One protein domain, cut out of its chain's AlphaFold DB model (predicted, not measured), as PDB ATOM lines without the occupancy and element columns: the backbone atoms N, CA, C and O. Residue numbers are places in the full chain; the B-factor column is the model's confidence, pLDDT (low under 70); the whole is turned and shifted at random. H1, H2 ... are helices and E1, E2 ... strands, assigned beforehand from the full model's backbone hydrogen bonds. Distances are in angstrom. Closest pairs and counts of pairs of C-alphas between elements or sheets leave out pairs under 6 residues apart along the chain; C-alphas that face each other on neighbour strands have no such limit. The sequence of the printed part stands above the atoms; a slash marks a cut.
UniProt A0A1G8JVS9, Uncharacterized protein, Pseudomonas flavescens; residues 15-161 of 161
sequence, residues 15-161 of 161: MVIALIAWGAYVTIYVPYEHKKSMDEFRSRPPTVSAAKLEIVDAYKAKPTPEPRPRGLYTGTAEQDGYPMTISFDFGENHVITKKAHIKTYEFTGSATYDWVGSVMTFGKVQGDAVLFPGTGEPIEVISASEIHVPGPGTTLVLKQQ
ATOM      1  N   MET A  15     174.974 120.161 180.373       65.62
ATOM      2  CA  MET A  15     176.156 119.605 179.734       65.62
ATOM      3  C   MET A  15     177.334 119.484 180.712       65.62
ATOM      4  O   MET A  15     178.010 118.459 180.734       65.62
ATOM      5  N   VAL A  16     177.562 120.495 181.558       60.91
ATOM      6  CA  VAL A  16     178.686 120.500 182.510       60.91
ATOM      7  C   VAL A  16     178.530 119.390 183.559       60.91
ATOM      8  O   VAL A  16     179.511 118.734 183.897       60.91
ATOM      9  N   ILE A  17     177.302 119.111 184.020       61.12
ATOM     10  CA  ILE A  17     177.025 118.006 184.962       61.12
ATOM     11  C   ILE A  17     177.477 116.665 184.386       61.12
ATOM     12  O   ILE A  17     178.134 115.884 185.074       61.12
ATOM     13  N   ALA A  18     177.130 116.388 183.128       61.25
ATOM     14  CA  ALA A  18     177.519 115.131 182.507       61.25
ATOM     15  C   ALA A  18     179.032 115.032 182.329       61.25
ATOM     16  O   ALA A  18     179.604 113.986 182.637       61.25
ATOM     17  N   LEU A  19     179.684 116.121 181.905       68.81
ATOM     18  CA  LEU A  19     181.139 116.157 181.766       68.81
ATOM     19  C   LEU A  19     181.830 115.823 183.098       68.81
ATOM     20  O   LEU A  19     182.791 115.052 183.094       68.81
ATOM     21  N   ILE A  20     181.307 116.295 184.235       63.97
ATOM     22  CA  ILE A  20     181.820 115.996 185.589       63.97
ATOM     23  C   ILE A  20     181.616 114.547 185.996       63.97
ATOM     24  O   ILE A  20     182.564 113.895 186.434       63.97
ATOM     25  N   ALA A  21     180.400 114.023 185.828       64.19
ATOM     26  CA  ALA A  21     180.098 112.638 186.177       64.19
ATOM     27  C   ALA A  21     181.047 111.659 185.459       64.19
ATOM     28  O   ALA A  21     181.502 110.678 186.048       64.19
ATOM     29  N   TRP A  22     181.412 111.968 184.213       71.06
ATOM     30  CA  TRP A  22     182.416 111.212 183.472       71.06
ATOM     31  C   TRP A  22     183.849 111.449 183.968       71.06
ATOM     32  O   TRP A  22     184.586 110.483 184.165       71.06
ATOM     33  N   GLY A  23     184.242 112.700 184.242       57.66
ATOM     34  CA  GLY A  23     185.565 113.040 184.788       57.66
ATOM     35  C   GLY A  23     185.915 112.281 186.080       57.66
ATOM     36  O   GLY A  23     187.056 111.835 186.252       57.66
ATOM     37  N   ALA A  24     184.919 112.056 186.939       59.78
ATOM     38  CA  ALA A  24     185.047 111.261 188.159       59.78
ATOM     39  C   ALA A  24     185.131 109.741 187.901       59.78
ATOM     40  O   ALA A  24     185.847 109.039 188.610       59.78
ATOM     41  N   TYR A  25     184.439 109.218 186.883       59.56
ATOM     42  CA  TYR A  25     184.456 107.787 186.538       59.56
ATOM     43  C   TYR A  25     185.796 107.353 185.920       59.56
ATOM     44  O   TYR A  25     186.352 106.301 186.232       59.56
ATOM     45  N   VAL A  26     186.337 108.203 185.057       57.41
ATOM     46  CA  VAL A  26     187.546 107.964 184.259       57.41
ATOM     47  C   VAL A  26     188.826 107.914 185.066       57.41
ATOM     48  O   VAL A  26     189.728 107.141 184.754       57.41
ATOM     49  N   THR A  27     188.938 108.758 186.090       56.22
ATOM     50  CA  THR A  27     190.164 108.871 186.891       56.22
ATOM     51  C   THR A  27     190.509 107.577 187.638       56.22
ATOM     52  O   THR A  27     191.604 107.466 188.181       56.22
ATOM     53  N   ILE A  28     189.613 106.584 187.615       55.31
ATOM     54  CA  ILE A  28     189.715 105.321 188.344       55.31
ATOM     55  C   ILE A  28     190.005 104.110 187.409       55.31
ATOM     56  O   ILE A  28     190.380 103.057 187.916       55.31
ATOM     57  N   TYR A  29     189.909 104.216 186.067       54.28
ATOM     58  CA  TYR A  29     189.920 103.049 185.145       54.28
ATOM     59  C   TYR A  29     191.010 103.047 184.033       54.28
ATOM     60  O   TYR A  29     191.500 104.082 183.596       54.28
ATOM     61  N   VAL A  30     191.397 101.843 183.571       55.09
ATOM     62  CA  VAL A  30     192.505 101.519 182.625       55.09
ATOM     63  C   VAL A  30     192.271 102.073 181.192       55.09
ATOM     64  O   VAL A  30     191.129 102.103 180.736       55.09
ATOM     65  N   PRO A  31     193.320 102.435 180.411       60.66
ATOM     66  CA  PRO A  31     193.215 103.130 179.113       60.66
ATOM     67  C   PRO A  31     192.310 102.531 178.014       60.66
ATOM     68  O   PRO A  31     191.796 103.290 177.193       60.66
ATOM     69  N   TYR A  32     192.094 101.212 177.950       56.31
ATOM     70  CA  TYR A  32     191.181 100.622 176.951       56.31
ATOM     71  C   TYR A  32     189.706 100.854 177.311       56.31
ATOM     72  O   TYR A  32     188.928 101.341 176.488       56.31
ATOM     73  N   GLU A  33     189.343 100.579 178.565       64.94
ATOM     74  CA  GLU A  33     188.016 100.890 179.111       64.94
ATOM     75  C   GLU A  33     187.747 102.396 179.068       64.94
ATOM     76  O   GLU A  33     186.623 102.824 178.820       64.94
ATOM     77  N   HIS A  34     188.799 103.206 179.201       68.25
ATOM     78  CA  HIS A  34     188.722 104.654 179.077       68.25
ATOM     79  C   HIS A  34     188.236 105.122 177.694       68.25
ATOM     80  O   HIS A  34     187.350 105.971 177.607       68.25
ATOM     81  N   LYS A  35     188.755 104.544 176.598       68.94
ATOM     82  CA  LYS A  35     188.309 104.899 175.238       68.94
ATOM     83  C   LYS A  35     186.860 104.474 174.988       68.94
ATOM     84  O   LYS A  35     186.070 105.271 174.499       68.94
ATOM     85  N   LYS A  36     186.500 103.245 175.362       73.00
ATOM     86  CA  LYS A  36     185.131 102.735 175.202       73.00
ATOM     87  C   LYS A  36     184.124 103.542 176.030       73.00
ATOM     88  O   LYS A  36     183.074 103.913 175.518       73.00
ATOM     89  N   SER A  37     184.477 103.858 177.275       76.69
ATOM     90  CA  SER A  37     183.695 104.731 178.156       76.69
ATOM     91  C   SER A  37     183.530 106.130 177.563       76.69
ATOM     92  O   SER A  37     182.435 106.682 177.611       76.69
ATOM     93  N   MET A  38     184.577 106.695 176.952       78.94
ATOM     94  CA  MET A  38     184.492 107.984 176.262       78.94
ATOM     95  C   MET A  38     183.521 107.944 175.078       78.94
ATOM     96  O   MET A  38     182.684 108.834 174.960       78.94
ATOM     97  N   ASP A  39     183.613 106.935 174.212       82.12
ATOM     98  CA  ASP A  39     182.730 106.821 173.046       82.12
ATOM     99  C   ASP A  39     181.264 106.638 173.486       82.12
ATOM    100  O   ASP A  39     180.358 107.303 172.977       82.12
ATOM    101  N   GLU A  40     181.028 105.799 174.500       83.12
ATOM    102  CA  GLU A  40     179.705 105.601 175.098       83.12
ATOM    103  C   GLU A  40     179.170 106.896 175.719       83.12
ATOM    104  O   GLU A  40     178.022 107.274 175.479       83.12
ATOM    105  N   PHE A  41     180.013 107.614 176.456       82.62
ATOM    106  CA  PHE A  41     179.671 108.887 177.071       82.62
ATOM    107  C   PHE A  41     179.323 109.961 176.034       82.62
ATOM    108  O   PHE A  41     178.268 110.583 176.136       82.62
ATOM    109  N   ARG A  42     180.148 110.127 174.993       86.81
ATOM    110  CA  ARG A  42     179.910 111.059 173.878       86.81
ATOM    111  C   ARG A  42     178.583 110.802 173.178       86.81
ATOM    112  O   ARG A  42     177.903 111.748 172.791       86.81
ATOM    113  N   SER A  43     178.208 109.533 173.028       86.56
ATOM    114  CA  SER A  43     177.000 109.123 172.306       86.56
ATOM    115  C   SER A  43     175.692 109.326 173.077       86.56
ATOM    116  O   SER A  43     174.616 109.227 172.484       86.56
ATOM    117  N   ARG A  44     175.751 109.599 174.388       82.12
ATOM    118  CA  ARG A  44     174.564 109.683 175.246       82.12
ATOM    119  C   ARG A  44     174.242 111.121 175.645       82.12
ATOM    120  O   ARG A  44     175.141 111.848 176.063       82.12
ATOM    121  N   PRO A  45     172.960 111.526 175.597       81.00
ATOM    122  CA  PRO A  45     172.526 112.766 176.222       81.00
ATOM    123  C   PRO A  45     172.876 112.791 177.719       81.00
ATOM    124  O   PRO A  45     172.877 111.741 178.370       81.00
ATOM    125  N   PRO A  46     173.132 113.976 178.290       78.19
ATOM    126  CA  PRO A  46     173.469 114.123 179.698       78.19
ATOM    127  C   PRO A  46     172.298 113.714 180.610       78.19
ATOM    128  O   PRO A  46     171.148 114.092 180.371       78.19
ATOM    129  N   THR A  47     172.592 112.986 181.691       74.75
ATOM    130  CA  THR A  47     171.619 112.694 182.758       74.75
ATOM    131  C   THR A  47     171.289 113.968 183.535       74.75
ATOM    132  O   THR A  47     172.179 114.746 183.876       74.75
ATOM    133  N   VAL A  48     170.009 114.170 183.855       72.88
ATOM    134  CA  VAL A  48     169.505 115.407 184.468       72.88
ATOM    135  C   VAL A  48     169.004 115.148 185.888       72.88
ATOM    136  O   VAL A  48     168.262 114.197 186.121       72.88
ATOM    137  N   SER A  49     169.398 115.991 186.848       76.75
ATOM    138  CA  SER A  49     168.915 115.925 188.235       76.75
ATOM    139  C   SER A  49     167.527 116.561 188.401       76.75
ATOM    140  O   SER A  49     167.133 117.423 187.617       76.75
ATOM    141  N   ALA A  50     166.799 116.202 189.465       80.81
ATOM    142  CA  ALA A  50     165.471 116.761 189.751       80.81
ATOM    143  C   ALA A  50     165.484 118.297 189.892       80.81
ATOM    144  O   ALA A  50     164.727 118.980 189.211       80.81
ATOM    145  N   ALA A  51     166.429 118.849 190.662       81.12
ATOM    146  CA  ALA A  51     166.597 120.300 190.812       81.12
ATOM    147  C   ALA A  51     166.825 121.016 189.469       81.12
ATOM    148  O   ALA A  51     166.481 122.182 189.291       81.12
ATOM    149  N   LYS A  52     167.419 120.323 188.492       79.00
ATOM    150  CA  LYS A  52     167.624 120.878 187.159       79.00
ATOM    151  C   LYS A  52     166.359 120.820 186.302       79.00
ATOM    152  O   LYS A  52     166.133 121.758 185.539       79.00
ATOM    153  N   LEU A  53     165.553 119.764 186.425       86.50
ATOM    154  CA  LEU A  53     164.240 119.686 185.777       86.50
ATOM    155  C   LEU A  53     163.335 120.835 186.232       86.50
ATOM    156  O   LEU A  53     162.738 121.496 185.391       86.50
ATOM    157  N   GLU A  54     163.339 121.153 187.527       88.81
ATOM    158  CA  GLU A  54     162.584 122.286 188.078       88.81
ATOM    159  C   GLU A  54     162.982 123.622 187.436       88.81
ATOM    160  O   GLU A  54     162.121 124.419 187.064       88.81
ATOM    161  N   ILE A  55     164.285 123.857 187.233       90.19
ATOM    162  CA  ILE A  55     164.770 125.052 186.525       90.19
ATOM    163  C   ILE A  55     164.268 125.059 185.080       90.19
ATOM    164  O   ILE A  55     163.794 126.084 184.601       90.19
ATOM    165  N   VAL A  56     164.370 123.934 184.367       91.50
ATOM    166  CA  VAL A  56     163.879 123.834 182.984       91.50
ATOM    167  C   VAL A  56     162.390 124.171 182.922       91.50
ATOM    168  O   VAL A  56     161.987 125.006 182.114       91.50
ATOM    169  N   ASP A  57     161.578 123.584 183.793       93.19
ATOM    170  CA  ASP A  57     160.132 123.794 183.790       93.19
ATOM    171  C   ASP A  57     159.752 125.233 184.164       93.19
ATOM    172  O   ASP A  57     158.893 125.829 183.512       93.19
ATOM    173  N   ALA A  58     160.464 125.852 185.111       94.19
ATOM    174  CA  ALA A  58     160.292 127.269 185.426       94.19
ATOM    175  C   ALA A  58     160.590 128.182 184.221       94.19
ATOM    176  O   ALA A  58     159.923 129.199 184.028       94.19
ATOM    177  N   TYR A  59     161.568 127.825 183.383       95.44
ATOM    178  CA  TYR A  59     161.932 128.601 182.192       95.44
ATOM    179  C   TYR A  59     161.028 128.331 180.984       95.44
ATOM    180  O   TYR A  59     160.883 129.217 180.143       95.44
ATOM    181  N   LYS A  60     160.359 127.173 180.905       95.31
ATOM    182  CA  LYS A  60     159.322 126.931 179.883       95.31
ATOM    183  C   LYS A  60     158.136 127.886 180.026       95.31
ATOM    184  O   LYS A  60     157.504 128.218 179.030       95.31
ATOM    185  N   ALA A  61     157.840 128.329 181.250       94.19
ATOM    186  CA  ALA A  61     156.775 129.293 181.526       94.19
ATOM    187  C   ALA A  61     157.165 130.751 181.214       94.19
ATOM    188  O   ALA A  61     156.293 131.617 181.136       94.19
ATOM    189  N   LYS A  62     158.460 131.043 181.039       95.12
ATOM    190  CA  LYS A  62     158.943 132.373 180.641       95.12
ATOM    191  C   LYS A  62     158.740 132.592 179.133       95.12
ATOM    192  O   LYS A  62     158.785 131.624 178.375       95.12
ATOM    193  N   PRO A  63     158.559 133.841 178.668       95.50
ATOM    194  CA  PRO A  63     158.460 134.127 177.238       95.50
ATOM    195  C   PRO A  63     159.743 133.743 176.493       95.50
ATOM    196  O   PRO A  63     160.828 133.671 177.073       95.50
ATOM    197  N   THR A  64     159.636 133.501 175.189       95.94
ATOM    198  CA  THR A  64     160.818 133.301 174.347       95.94
ATOM    199  C   THR A  64     161.666 134.577 174.311       95.94
ATOM    200  O   THR A  64     161.094 135.658 174.166       95.94
ATOM    201  N   PRO A  65     163.003 134.491 174.449       92.12
ATOM    202  CA  PRO A  65     163.852 135.673 174.490       92.12
ATOM    203  C   PRO A  65     163.803 136.477 173.189       92.12
ATOM    204  O   PRO A  65     163.954 135.926 172.092       92.12
ATOM    205  N   GLU A  66     163.661 137.794 173.332       89.31
ATOM    206  CA  GLU A  66     163.802 138.766 172.254       89.31
ATOM    207  C   GLU A  66     164.769 139.881 172.700       89.31
ATOM    208  O   GLU A  66     164.515 140.528 173.718       89.31
ATOM    209  N   PRO A  67     165.886 140.113 171.981       88.75
ATOM    210  CA  PRO A  67     166.293 139.449 170.742       88.75
ATOM    211  C   PRO A  67     166.770 138.002 170.954       88.75
ATOM    212  O   PRO A  67     167.213 137.617 172.034       88.75
ATOM    213  N   ARG A  68     166.718 137.199 169.884       92.12
ATOM    214  CA  ARG A  68     167.308 135.852 169.876       92.12
ATOM    215  C   ARG A  68     168.836 135.946 169.733       92.12
ATOM    216  O   ARG A  68     169.289 136.758 168.920       92.12
ATOM    217  N   PRO A  69     169.614 135.109 170.444       93.25
ATOM    218  CA  PRO A  69     171.070 135.099 170.325       93.25
ATOM    219  C   PRO A  69     171.509 134.673 168.921       93.25
ATOM    220  O   PRO A  69     170.833 133.872 168.268       93.25
ATOM    221  N   ARG A  70     172.628 135.235 168.448       94.31
ATOM    222  CA  ARG A  70     173.213 134.962 167.124       94.31
ATOM    223  C   ARG A  70     174.739 134.982 167.182       94.31
ATOM    224  O   ARG A  70     175.316 135.821 167.873       94.31
ATOM    225  N   GLY A  71     175.375 134.116 166.401       95.88
ATOM    226  CA  GLY A  71     176.829 133.997 166.338       95.88
ATOM    227  C   GLY A  71     177.431 133.301 167.557       95.88
ATOM    228  O   GLY A  71     176.740 132.605 168.305       95.88
ATOM    229  N   LEU A  72     178.735 133.492 167.743       97.62
ATOM    230  CA  LEU A  72     179.537 132.759 168.714       97.62
ATOM    231  C   LEU A  72     179.526 133.423 170.092       97.62
ATOM    232  O   LEU A  72     180.001 134.544 170.254       97.62
ATOM    233  N   TYR A  73     179.092 132.674 171.101       97.56
ATOM    234  CA  TYR A  73     179.241 133.014 172.512       97.56
ATOM    235  C   TYR A  73     180.209 132.040 173.170       97.56
ATOM    236  O   TYR A  73     180.128 130.833 172.948       97.56
ATOM    237  N   THR A  74     181.112 132.544 174.006       96.50
ATOM    238  CA  THR A  74     182.067 131.722 174.751       96.50
ATOM    239  C   THR A  74     182.060 132.067 176.228       96.50
ATOM    240  O   THR A  74     181.774 133.194 176.630       96.50
ATOM    241  N   GLY A  75     182.380 131.087 177.057       92.75
ATOM    242  CA  GLY A  75     182.570 131.283 178.482       92.75
ATOM    243  C   GLY A  75     183.454 130.201 179.063       92.75
ATOM    244  O   GLY A  75     183.878 129.263 178.380       92.75
ATOM    245  N   THR A  76     183.742 130.345 180.347       88.75
ATOM    246  CA  THR A  76     184.531 129.379 181.097       88.75
ATOM    247  C   THR A  76     183.741 128.875 182.292       88.75
ATOM    248  O   THR A  76     182.985 129.609 182.927       88.75
ATOM    249  N   ALA A  77     183.920 127.597 182.586       83.88
ATOM    250  CA  ALA A  77     183.459 126.953 183.801       83.88
ATOM    251  C   ALA A  77     184.635 126.220 184.457       83.88
ATOM    252  O   ALA A  77     185.681 126.027 183.841       83.88
ATOM    253  N   GLU A  78     184.469 125.804 185.704       76.50
ATOM    254  CA  GLU A  78     185.396 124.918 186.394       76.50
ATOM    255  C   GLU A  78     184.709 123.565 186.567       76.50
ATOM    256  O   GLU A  78     183.550 123.489 186.978       76.50
ATOM    257  N   GLN A  79     185.431 122.500 186.242       69.38
ATOM    258  CA  GLN A  79     185.023 121.123 186.465       69.38
ATOM    259  C   GLN A  79     186.163 120.400 187.187       69.38
ATOM    260  O   GLN A  79     187.279 120.324 186.674       69.38
ATOM    261  N   ASP A  80     185.882 119.867 188.377       68.75
ATOM    262  CA  ASP A  80     186.839 119.116 189.204       68.75
ATOM    263  C   ASP A  80     188.194 119.829 189.396       68.75
ATOM    264  O   ASP A  80     189.251 119.197 189.399       68.75
ATOM    265  N   GLY A  81     188.182 121.163 189.516       72.75
ATOM    266  CA  GLY A  81     189.394 121.979 189.649       72.75
ATOM    267  C   GLY A  81     190.101 122.325 188.333       72.75
ATOM    268  O   GLY A  81     191.167 122.945 188.365       72.75
ATOM    269  N   TYR A  82     189.542 121.942 187.182       74.19
ATOM    270  CA  TYR A  82     190.086 122.236 185.857       74.19
ATOM    271  C   TYR A  82     189.223 123.258 185.112       74.19
ATOM    272  O   TYR A  82     187.998 123.110 185.081       74.19
ATOM    273  N   PRO A  83     189.833 124.269 184.467       82.94
ATOM    274  CA  PRO A  83     189.093 125.185 183.619       82.94
ATOM    275  C   PRO A  83     188.581 124.446 182.382       82.94
ATOM    276  O   PRO A  83     189.313 123.697 181.728       82.94
ATOM    277  N   MET A  84     187.321 124.690 182.063       86.06
ATOM    278  CA  MET A  84     186.647 124.216 180.873       86.06
ATOM    279  C   MET A  84     186.170 125.413 180.066       86.06
ATOM    280  O   MET A  84     185.463 126.276 180.586       86.06
ATOM    281  N   THR A  85     186.529 125.460 178.790       91.50
ATOM    282  CA  THR A  85     185.998 126.456 177.856       91.50
ATOM    283  C   THR A  85     184.767 125.885 177.179       91.50
ATOM    284  O   THR A  85     184.786 124.747 176.717       91.50
ATOM    285  N   ILE A  86     183.699 126.673 177.113       93.81
ATOM    286  CA  ILE A  86     182.434 126.306 176.484       93.81
ATOM    287  C   ILE A  86     182.112 127.351 175.426       93.81
ATOM    288  O   ILE A  86     182.232 128.548 175.691       93.81
ATOM    289  N   SER A  87     181.674 126.919 174.246       96.00
ATOM    290  CA  SER A  87     181.204 127.822 173.205       96.00
ATOM    291  C   SER A  87     179.915 127.357 172.549       96.00
ATOM    292  O   SER A  87     179.697 126.161 172.347       96.00
ATOM    293  N   PHE A  88     179.035 128.321 172.283       97.19
ATOM    294  CA  PHE A  88     177.729 128.156 171.661       97.19
ATOM    295  C   PHE A  88     177.714 129.054 170.425       97.19
ATOM    296  O   PHE A  88     177.732 130.275 170.550       97.19
ATOM    297  N   ASP A  89     177.709 128.454 169.244       97.88
ATOM    298  CA  ASP A  89     177.583 129.162 167.976       97.88
ATOM    299  C   ASP A  89     176.151 129.024 167.459       97.88
ATOM    300  O   ASP A  89     175.727 127.938 167.050       97.88
ATOM    301  N   PHE A  90     175.395 130.118 167.542       96.69
ATOM    302  CA  PHE A  90     174.026 130.212 167.048       96.69
ATOM    303  C   PHE A  90     174.055 130.573 165.564       96.69
ATOM    304  O   PHE A  90     174.136 131.752 165.197       96.69
ATOM    305  N   GLY A  91     173.991 129.542 164.726       92.00
ATOM    306  CA  GLY A  91     173.978 129.656 163.278       92.00
ATOM    307  C   GLY A  91     172.605 130.010 162.705       92.00
ATOM    308  O   GLY A  91     171.615 130.236 163.408       92.00
ATOM    309  N   GLU A  92     172.543 130.047 161.378       89.19
ATOM    310  CA  GLU A  92     171.296 130.254 160.644       89.19
ATOM    311  C   GLU A  92     170.339 129.056 160.785       89.19
ATOM    312  O   GLU A  92     170.733 127.959 161.184       89.19
ATOM    313  N   ASN A  93     169.062 129.260 160.443       88.94
ATOM    314  CA  ASN A  93     168.033 128.207 160.403       88.94
ATOM    315  C   ASN A  93     167.858 127.419 161.715       88.94
ATOM    316  O   ASN A  93     167.553 126.229 161.690       88.94
ATOM    317  N   HIS A  94     168.057 128.090 162.854       93.56
ATOM    318  CA  HIS A  94     167.972 127.496 164.193       93.56
ATOM    319  C   HIS A  94     168.879 126.273 164.359       93.56
ATOM    320  O   HIS A  94     168.489 125.251 164.917       93.56
ATOM    321  N   VAL A  95     170.115 126.382 163.877       97.00
ATOM    322  CA  VAL A  95     171.178 125.417 164.163       97.00
ATOM    323  C   VAL A  95     172.091 125.990 165.237       97.00
ATOM    324  O   VAL A  95     172.487 127.150 165.174       97.00
ATOM    325  N   ILE A  96     172.445 125.170 166.219       97.50
ATOM    326  CA  ILE A  96     173.441 125.508 167.230       97.50
ATOM    327  C   ILE A  96     174.588 124.509 167.179       97.50
ATOM    328  O   ILE A  96     174.363 123.299 167.187       97.50
ATOM    329  N   THR A  97     175.816 125.019 167.170       97.94
ATOM    330  CA  THR A  97     177.023 124.216 167.378       97.94
ATOM    331  C   THR A  97     177.555 124.486 168.772       97.94
ATOM    332  O   THR A  97     177.765 125.636 169.151       97.94
ATOM    333  N   LYS A  98     177.786 123.428 169.545       97.00
ATOM    334  CA  LYS A  98     178.403 123.525 170.865       97.00
ATOM    335  C   LYS A  98     179.783 122.908 170.837       97.00
ATOM    336  O   LYS A  98     179.973 121.845 170.241       97.00
ATOM    337  N   LYS A  99     180.720 123.553 171.524       95.88
ATOM    338  CA  LYS A  99     182.027 122.979 171.827       95.88
ATOM    339  C   LYS A  99     182.323 123.090 173.310       95.88
ATOM    340  O   LYS A  99     181.991 124.091 173.945       95.88
ATOM    341  N   ALA A 100     182.965 122.067 173.850       91.88
ATOM    342  CA  ALA A 100     183.518 122.082 175.191       91.88
ATOM    343  C   ALA A 100     184.953 121.559 175.145       91.88
ATOM    344  O   ALA A 100     185.219 120.511 174.559       91.88
ATOM    345  N   HIS A 101     185.874 122.284 175.767       90.31
ATOM    346  CA  HIS A 101     187.268 121.882 175.873       90.31
ATOM    347  C   HIS A 101     187.675 121.818 177.339       90.31
ATOM    348  O   HIS A 101     187.617 122.825 178.047       90.31
ATOM    349  N   ILE A 102     188.095 120.636 177.784       84.69
ATOM    350  CA  ILE A 102     188.562 120.396 179.146       84.69
ATOM    351  C   ILE A 102     189.761 119.452 179.143       84.69
ATOM    352  O   ILE A 102     189.714 118.355 178.587       84.69
ATOM    353  N   LYS A 103     190.845 119.856 179.816       83.88
ATOM    354  CA  LYS A 103     192.132 119.138 179.808       83.88
ATOM    355  C   LYS A 103     192.623 118.910 178.369       83.88
ATOM    356  O   LYS A 103     193.006 119.862 177.706       83.88
ATOM    357  N   THR A 104     192.634 117.656 177.923       81.12
ATOM    358  CA  THR A 104     193.039 117.207 176.582       81.12
ATOM    359  C   THR A 104     191.846 116.726 175.755       81.12
ATOM    360  O   THR A 104     192.037 116.108 174.710       81.12
ATOM    361  N   TYR A 105     190.621 116.917 176.249       83.56
ATOM    362  CA  TYR A 105     189.403 116.448 175.608       83.56
ATOM    363  C   TYR A 105     188.664 117.609 174.964       83.56
ATOM    364  O   TYR A 105     188.360 118.612 175.612       83.56
ATOM    365  N   GLU A 106     188.335 117.423 173.691       91.25
ATOM    366  CA  GLU A 106     187.435 118.289 172.948       91.25
ATOM    367  C   GLU A 106     186.139 117.540 172.664       91.25
ATOM    368  O   GLU A 106     186.154 116.404 172.176       91.25
ATOM    369  N   PHE A 107     185.027 118.193 172.968       92.00
ATOM    370  CA  PHE A 107     183.698 117.760 172.591       92.00
ATOM    371  C   PHE A 107     183.116 118.772 171.617       92.00
ATOM    372  O   PHE A 107     183.151 119.972 171.889       92.00
ATOM    373  N   THR A 108     182.559 118.292 170.513       95.81
ATOM    374  CA  THR A 108     181.916 119.106 169.487       95.81
ATOM    375  C   THR A 108     180.662 118.402 168.991       95.81
ATOM    376  O   THR A 108     180.668 117.219 168.652       95.81
ATOM    377  N   GLY A 109     179.576 119.154 168.874       95.94
ATOM    378  CA  GLY A 109     178.375 118.669 168.219       95.94
ATOM    379  C   GLY A 109     177.479 119.804 167.762       95.94
ATOM    380  O   GLY A 109     177.679 120.964 168.124       95.94
ATOM    381  N   SER A 110     176.492 119.462 166.947       97.62
ATOM    382  CA  SER A 110     175.500 120.401 166.439       97.62
ATOM    383  C   SER A 110     174.098 119.819 166.536       97.62
ATOM    384  O   SER A 110     173.917 118.603 166.554       97.62
ATOM    385  N   ALA A 111     173.104 120.690 166.625       97.94
ATOM    386  CA  ALA A 111     171.703 120.305 166.656       97.94
ATOM    387  C   ALA A 111     170.849 121.397 166.017       97.94
ATOM    388  O   ALA A 111     171.188 122.581 166.088       97.94
ATOM    389  N   THR A 112     169.710 121.013 165.445       97.75
ATOM    390  CA  THR A 112     168.620 121.974 165.251       97.75
ATOM    391  C   THR A 112     167.993 122.267 166.604       97.75
ATOM    392  O   THR A 112     167.949 121.380 167.462       97.75
ATOM    393  N   TYR A 113     167.479 123.471 166.804       97.00
ATOM    394  CA  TYR A 113     166.813 123.826 168.042       97.00
ATOM    395  C   TYR A 113     165.492 124.551 167.823       97.00
ATOM    396  O   TYR A 113     165.325 125.291 166.864       97.00
ATOM    397  N   ASP A 114     164.584 124.375 168.774       96.62
ATOM    398  CA  ASP A 114     163.318 125.095 168.860       96.62
ATOM    399  C   ASP A 114     163.163 125.701 170.255       96.62
ATOM    400  O   ASP A 114     163.736 125.209 171.232       96.62
ATOM    401  N   TRP A 115     162.369 126.765 170.365       96.00
ATOM    402  CA  TRP A 115     162.086 127.419 171.642       96.00
ATOM    403  C   TRP A 115     160.770 126.930 172.241       96.00
ATOM    404  O   TRP A 115     159.724 126.995 171.603       96.00
ATOM    405  N   VAL A 116     160.818 126.529 173.508       96.69
ATOM    406  CA  VAL A 116     159.645 126.331 174.364       96.69
ATOM    407  C   VAL A 116     159.781 127.297 175.533       96.69
ATOM    408  O   VAL A 116     160.535 127.049 176.475       96.69
ATOM    409  N   GLY A 117     159.118 128.449 175.432       96.12
ATOM    410  CA  GLY A 117     159.380 129.570 176.331       96.12
ATOM    411  C   GLY A 117     160.841 130.017 176.236       96.12
ATOM    412  O   GLY A 117     161.369 130.168 175.132       96.12
ATOM    413  N   SER A 118     161.511 130.174 177.380       96.88
ATOM    414  CA  SER A 118     162.955 130.450 177.473       96.88
ATOM    415  C   SER A 118     163.840 129.189 177.474       96.88
ATOM    416  O   SER A 118     164.994 129.243 177.901       96.88
ATOM    417  N   VAL A 119     163.333 128.036 177.026       97.00
ATOM    418  CA  VAL A 119     164.112 126.791 176.913       97.00
ATOM    419  C   VAL A 119     164.369 126.452 175.453       97.00
ATOM    420  O   VAL A 119     163.443 126.365 174.652       97.00
ATOM    421  N   MET A 120     165.635 126.205 175.129       96.06
ATOM    422  CA  MET A 120     166.077 125.702 173.837       96.06
ATOM    423  C   MET A 120     166.017 124.173 173.834       96.06
ATOM    424  O   MET A 120     166.777 123.508 174.534       96.06
ATOM    425  N   THR A 121     165.101 123.605 173.065       96.00
ATOM    426  CA  THR A 121     164.961 122.156 172.869       96.00
ATOM    427  C   THR A 121     165.734 121.721 171.631       96.00
ATOM    428  O   THR A 121     165.809 122.481 170.672       96.00
ATOM    429  N   PHE A 122     166.344 120.534 171.651       95.81
ATOM    430  CA  PHE A 122     167.264 120.089 170.599       95.81
ATOM    431  C   PHE A 122     166.689 118.928 169.788       95.81
ATOM    432  O   PHE A 122     166.112 117.994 170.342       95.81
ATOM    433  N   GLY A 123     166.918 118.960 168.479       94.62
ATOM    434  CA  GLY A 123     166.602 117.896 167.534       94.62
ATOM    435  C   GLY A 123     167.754 117.664 166.557       94.62
ATOM    436  O   GLY A 123     168.682 118.466 166.474       94.62
ATOM    437  N   LYS A 124     167.704 116.549 165.816       95.31
ATOM    438  CA  LYS A 124     168.698 116.191 164.780       95.31
ATOM    439  C   LYS A 124     170.155 116.362 165.250       95.31
ATOM    440  O   LYS A 124     170.973 116.941 164.541       95.31
ATOM    441  N   VAL A 125     170.454 115.885 166.458       95.75
ATOM    442  CA  VAL A 125     171.784 116.004 167.070       95.75
ATOM    443  C   VAL A 125     172.821 115.231 166.248       95.75
ATOM    444  O   VAL A 125     172.590 114.080 165.876       95.75
ATOM    445  N   GLN A 126     173.965 115.859 165.983       96.12
ATOM    446  CA  GLN A 126     175.122 115.300 165.284       96.12
ATOM    447  C   GLN A 126     176.397 115.547 166.100       96.12
ATOM    448  O   GLN A 126     176.568 116.619 166.678       96.12
ATOM    449  N   GLY A 127     177.320 114.583 166.108       94.88
ATOM    450  CA  GLY A 127     178.541 114.648 166.921       94.88
ATOM    451  C   GLY A 127     178.294 114.223 168.369       94.88
ATOM    452  O   GLY A 127     177.556 113.270 168.616       94.88
ATOM    453  N   ASP A 128     178.920 114.913 169.322       93.69
ATOM    454  CA  ASP A 128     178.856 114.558 170.742       93.69
ATOM    455  C   ASP A 128     177.484 114.911 171.354       93.69
ATOM    456  O   ASP A 128     177.206 116.057 171.722       93.69
ATOM    457  N   ALA A 129     176.618 113.905 171.496       91.94
ATOM    458  CA  ALA A 129     175.267 114.029 172.047       91.94
ATOM    459  C   ALA A 129     175.243 114.495 173.509       91.94
ATOM    460  O   ALA A 129     174.263 115.092 173.956       91.94
ATOM    461  N   VAL A 130     176.337 114.291 174.244       88.81
ATOM    462  CA  VAL A 130     176.480 114.729 175.637       88.81
ATOM    463  C   VAL A 130     176.376 116.247 175.832       88.81
ATOM    464  O   VAL A 130     176.093 116.725 176.931       88.81
ATOM    465  N   LEU A 131     176.533 117.022 174.755       91.69
ATOM    466  CA  LEU A 131     176.364 118.478 174.762       91.69
ATOM    467  C   LEU A 131     174.890 118.921 174.676       91.69
ATOM    468  O   LEU A 131     174.575 120.108 174.840       91.69
ATOM    469  N   PHE A 132     173.973 117.984 174.423       93.06
ATOM    470  CA  PHE A 132     172.575 118.253 174.090       93.06
ATOM    471  C   PHE A 132     171.628 117.508 175.041       93.06
ATOM    472  O   PHE A 132     171.223 116.378 174.767       93.06
ATOM    473  N   PRO A 133     171.250 118.120 176.177       90.19
ATOM    474  CA  PRO A 133     170.272 117.539 177.094       90.19
ATOM    475  C   PRO A 133     168.912 117.337 176.432       90.19
ATOM    476  O   PRO A 133     168.334 118.279 175.893       90.19
ATOM    477  N   GLY A 134     168.350 116.133 176.564       87.06
ATOM    478  CA  GLY A 134     167.014 115.815 176.041       87.06
ATOM    479  C   GLY A 134     165.889 116.650 176.666       87.06
ATOM    480  O   GLY A 134     164.837 116.825 176.066       87.06
ATOM    481  N   THR A 135     166.121 117.229 177.846       87.94
ATOM    482  CA  THR A 135     165.193 118.155 178.516       87.94
ATOM    483  C   THR A 135     165.175 119.554 177.893       87.94
ATOM    484  O   THR A 135     164.352 120.380 178.284       87.94
ATOM    485  N   GLY A 136     166.095 119.840 176.968       91.75
ATOM    486  CA  GLY A 136     166.411 121.188 176.510       91.75
ATOM    487  C   GLY A 136     167.294 121.945 177.499       91.75
ATOM    488  O   GLY A 136     167.583 121.467 178.595       91.75
ATOM    489  N   GLU A 137     167.739 123.132 177.102       93.75
ATOM    490  CA  GLU A 137     168.620 123.998 177.874       93.75
ATOM    491  C   GLU A 137     167.975 125.371 178.094       93.75
ATOM    492  O   GLU A 137     167.617 126.034 177.120       93.75
ATOM    493  N   PRO A 138     167.791 125.813 179.352       94.56
ATOM    494  CA  PRO A 138     167.274 127.148 179.622       94.56
ATOM    495  C   PRO A 138     168.302 128.187 179.177       94.56
ATOM    496  O   PRO A 138     169.484 128.058 179.496       94.56
ATOM    497  N   ILE A 139     167.843 129.213 178.467       95.25
ATOM    498  CA  ILE A 139     168.663 130.337 178.025       95.25
ATOM    499  C   ILE A 139     168.009 131.624 178.505       95.25
ATOM    500  O   ILE A 139     166.823 131.861 178.285       95.25
ATOM    501  N   GLU A 140     168.807 132.477 179.123       94.69
ATOM    502  CA  GLU A 140     168.444 133.838 179.474       94.69
ATOM    503  C   GLU A 140     169.317 134.797 178.661       94.69
ATOM    504  O   GLU A 140     170.542 134.712 178.686       94.69
ATOM    505  N   VAL A 141     168.696 135.682 177.884       95.12
ATOM    506  CA  VAL A 141     169.417 136.679 177.083       95.12
ATOM    507  C   VAL A 141     169.493 137.961 177.898       95.12
ATOM    508  O   VAL A 141     168.473 138.610 178.121       95.12
ATOM    509  N   ILE A 142     170.694 138.315 178.356       95.25
ATOM    510  CA  ILE A 142     170.922 139.511 179.180       95.25
ATOM    511  C   ILE A 142     171.131 140.735 178.292       95.25
ATOM    512  O   ILE A 142     170.641 141.824 178.578       95.25
ATOM    513  N   SER A 143     171.869 140.554 177.199       93.12
ATOM    514  CA  SER A 143     172.087 141.574 176.180       93.12
ATOM    515  C   SER A 143     172.415 140.918 174.839       93.12
ATOM    516  O   SER A 143     172.561 139.700 174.752       93.12
ATOM    517  N   ALA A 144     172.582 141.722 173.786       89.25
ATOM    518  CA  ALA A 144     173.017 141.216 172.484       89.25
ATOM    519  C   ALA A 144     174.345 140.435 172.565       89.25
ATOM    520  O   ALA A 144     174.528 139.478 171.817       89.25
ATOM    521  N   SER A 145     175.228 140.792 173.502       94.44
ATOM    522  CA  SER A 145     176.558 140.201 173.650       94.44
ATOM    523  C   SER A 145     176.714 139.287 174.868       94.44
ATOM    524  O   SER A 145     177.818 138.812 175.126       94.44
ATOM    525  N   GLU A 146     175.646 139.002 175.619       95.94
ATOM    526  CA  GLU A 146     175.725 138.162 176.817       95.94
ATOM    527  C   GLU A 146     174.472 137.304 176.998       95.94
ATOM    528  O   GLU A 146     173.352 137.816 177.081       95.94
ATOM    529  N   ILE A 147     174.688 135.994 177.109       96.38
ATOM    530  CA  ILE A 147     173.655 135.024 177.461       96.38
ATOM    531  C   ILE A 147     174.065 134.232 178.689       96.38
ATOM    532  O   ILE A 147     175.239 133.958 178.945       96.38
ATOM    533  N   HIS A 148     173.063 133.843 179.448       94.62
ATOM    534  CA  HIS A 148     173.175 133.077 180.667       94.62
ATOM    535  C   HIS A 148     172.502 131.726 180.443       94.62
ATOM    536  O   HIS A 148     171.425 131.638 179.854       94.62
ATOM    537  N   VAL A 149     173.146 130.663 180.911       93.44
ATOM    538  CA  VAL A 149     172.611 129.300 180.916       93.44
ATOM    539  C   VAL A 149     172.418 128.890 182.378       93.44
ATOM    540  O   VAL A 149     173.376 128.454 183.031       93.44
ATOM    541  N   PRO A 150     171.204 129.065 182.933       90.62
ATOM    542  CA  PRO A 150     170.922 128.781 184.336       90.62
ATOM    543  C   PRO A 150     171.124 127.305 184.672       90.62
ATOM    544  O   PRO A 150     170.670 126.421 183.943       90.62
ATOM    545  N   GLY A 151     171.761 127.017 185.801       84.19
ATOM    546  CA  GLY A 151     172.038 125.680 186.320       84.19
ATOM    547  C   GLY A 151     171.705 125.549 187.813       84.19
ATOM    548  O   GLY A 151     171.407 126.546 188.469       84.19
ATOM    549  N   PRO A 152     171.730 124.338 188.398       76.00
ATOM    550  CA  PRO A 152     171.564 124.174 189.834       76.00
ATOM    551  C   PRO A 152     172.751 124.816 190.558       76.00
ATOM    552  O   PRO A 152     173.903 124.462 190.315       76.00
ATOM    553  N   GLY A 153     172.461 125.777 191.433       74.69
ATOM    554  CA  GLY A 153     173.452 126.462 192.268       74.69
ATOM    555  C   GLY A 153     174.229 127.594 191.588       74.69
ATOM    556  O   GLY A 153     174.922 128.334 192.281       74.69
ATOM    557  N   THR A 154     174.125 127.766 190.267       78.94
ATOM    558  CA  THR A 154     174.874 128.801 189.535       78.94
ATOM    559  C   THR A 154     174.377 129.003 188.097       78.94
ATOM    560  O   THR A 154     173.541 128.251 187.605       78.94
ATOM    561  N   THR A 155     174.977 129.946 187.382       86.62
ATOM    562  CA  THR A 155     174.679 130.254 185.987       86.62
ATOM    563  C   THR A 155     175.969 130.258 185.178       86.62
ATOM    564  O   THR A 155     176.940 130.914 185.551       86.62
ATOM    565  N   LEU A 156     175.979 129.539 184.055       89.81
ATOM    566  CA  LEU A 156     177.054 129.657 183.074       89.81
ATOM    567  C   LEU A 156     176.842 130.945 182.275       89.81
ATOM    568  O   LEU A 156     175.805 131.117 181.639       89.81
ATOM    569  N   VAL A 157     177.828 131.834 182.303       92.88
ATOM    570  CA  VAL A 157     177.806 133.100 181.565       92.88
ATOM    571  C   VAL A 157     178.600 132.934 180.277       92.88
ATOM    572  O   VAL A 157     179.769 132.546 180.315       92.88
ATOM    573  N   LEU A 158     177.976 133.239 179.142       94.88
ATOM    574  CA  LEU A 158     178.599 133.200 177.824       94.88
ATOM    575  C   LEU A 158     178.548 134.595 177.198       94.88
ATOM    576  O   LEU A 158     177.498 135.236 177.156       94.88
ATOM    577  N   LYS A 159     179.687 135.052 176.682       96.94
ATOM    578  CA  LYS A 159     179.856 136.360 176.050       96.94
ATOM    579  C   LYS A 159     180.159 136.213 174.571       96.94
ATOM    580  O   LYS A 159     180.950 135.353 174.180       96.94
ATOM    581  N   GLN A 160     179.543 137.061 173.766       96.19
ATOM    582  CA  GLN A 160     179.759 137.104 172.329       96.19
ATOM    583  C   GLN A 160     181.219 137.462 172.020       96.19
ATOM    584  O   GLN A 160     181.828 138.244 172.756       96.19
ATOM    585  N   GLN A 161     181.786 136.827 170.995       92.81
ATOM    586  CA  GLN A 161     183.140 137.101 170.495       92.81
ATOM    587  C   GLN A 161     183.132 138.120 169.361       92.81
ATOM    588  O   GLN A 161     182.155 138.112 168.578       92.81
TER     589      GLN A 161
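AT A GLANCE: This is residues 15 to 161 of the 161 residues of an uncharacterized protein of Pseudomonas flavescens (UniProt A0A1G8JVS9). A strongly curled sheet of eight strands makes most of a barrel, with residues 128 to 139 linking its two edge strands, E5 and E6; H1 reaches into the curl with its first residues, and H1 and H2 run opposite ways as an arm at one end. H3 packs across the side between E5 and E7, where residues 137 to 138, just before E6, pair with residues 119 to 120 of E5 and tie the sheet's two edges together. The printed part has 147 residues, with three named helices followed by eight named strands, and its class is mixed, helices and strands. The sheet runs E5 E4 E3 E2 E1 E8 E7 E6 and is antiparallel throughout. The whole is compact, with a radius of gyration of the C-alphas of 15.0 A, but elongated in outline, spanning 48 by 31 by 30 A.

IN THESE COORDINATES: H1 is residues 15 to 26, 16.9 A from first to last C-alpha, and begins at C-alpha 15 at (176.156, 119.605, 179.734). H2 is residues 31 to 43, 18.6 A long, and H3 is residues 50 to 60, 15.4 A long. E1 is residues 71 to 79, 25.3 A, beginning at C-alpha 71 at (176.829, 133.997, 166.338). E2 is residues 82 to 90, 26.0 A, and E3 is residues 95 to 102, 23.5 A. E4, residues 105 to 116, spans 31.4 A and bends by 67 degrees at residue 112. E5, residues 119 to 127, spans 21.3 A and bends by 77 degrees at residue 124. E6 is residues 140 to 143, E7 is residues 146 to 151, and E8 is residues 154 to 160, 19.7 A, ending at C-alpha 160 at (179.759, 137.104, 172.329).

HOW THE PARTS SIT: E1 E2 E3 E4 E5 and E6 E7 E8 are two meanders, each strand the antiparallel neighbour of the one before. Between E1 and E2, N 75 and O 86 are 2.9 A apart; between E2 and E3, N 87 and O 99 are 2.9 A apart. Between E3 and E4, N 98 and O 109 are within hydrogen-bond range at 2.8 A, and between E4 and E5, N 114 and O 121 are within hydrogen-bond range at 2.9 A. N 148 and O 140 of E7 and E6 are 2.8 A apart, and N 149 and O 156 of E7 and E8 are 2.8 A apart. E8 is staggered: it pairs with E7 over residues 154 to 159 and with E1 over residues 159 to 160, where N 74 and O 159 are 2.8 A apart. E5 and E6 are the edge strands, and they are apart. H1 is on the sheet with residues 15 to 23, two layers with a helix on one face; its closest C-alphas to E1 are those of Ile 20 and Gln 79, 6.1 A. H1 and H2 form a helical hairpin and only just touch, with 3 pairs of C-alphas within 8 A, made by residues 22 to 26 of H1 alone. Their closest C-alphas, of Val 26 and His 34, are 6.3 A apart, at a shallow tilt of 18 degrees, opposite ways. H2 only grazes the sheet, with residues 38 to 43. H3 is on the same face as H1, at a height over the sheet of 6.0 A, and lies over none of the strands, but only just: 2 of its C-alphas fall on E5. Its closest C-alphas to E7 are those of Lys 52 and Gly 151, 6.6 A. H1 and H3 are apart. In H1, H2 and H3 every O i to N i+4 pair is within hydrogen-bond range.

THE WHOLE: The C-alphas farthest apart, of Val 30 and Glu 66, are 48.2 A from each other. The printed part has no cut and ends at residue 161, the chain's last. The link from E5 to E6, with 12 residues, is long. The mean pLDDT of the printed part of this model is 86.0; residues 15 to 21, 23 to 35 and 79 to 80 are under 70.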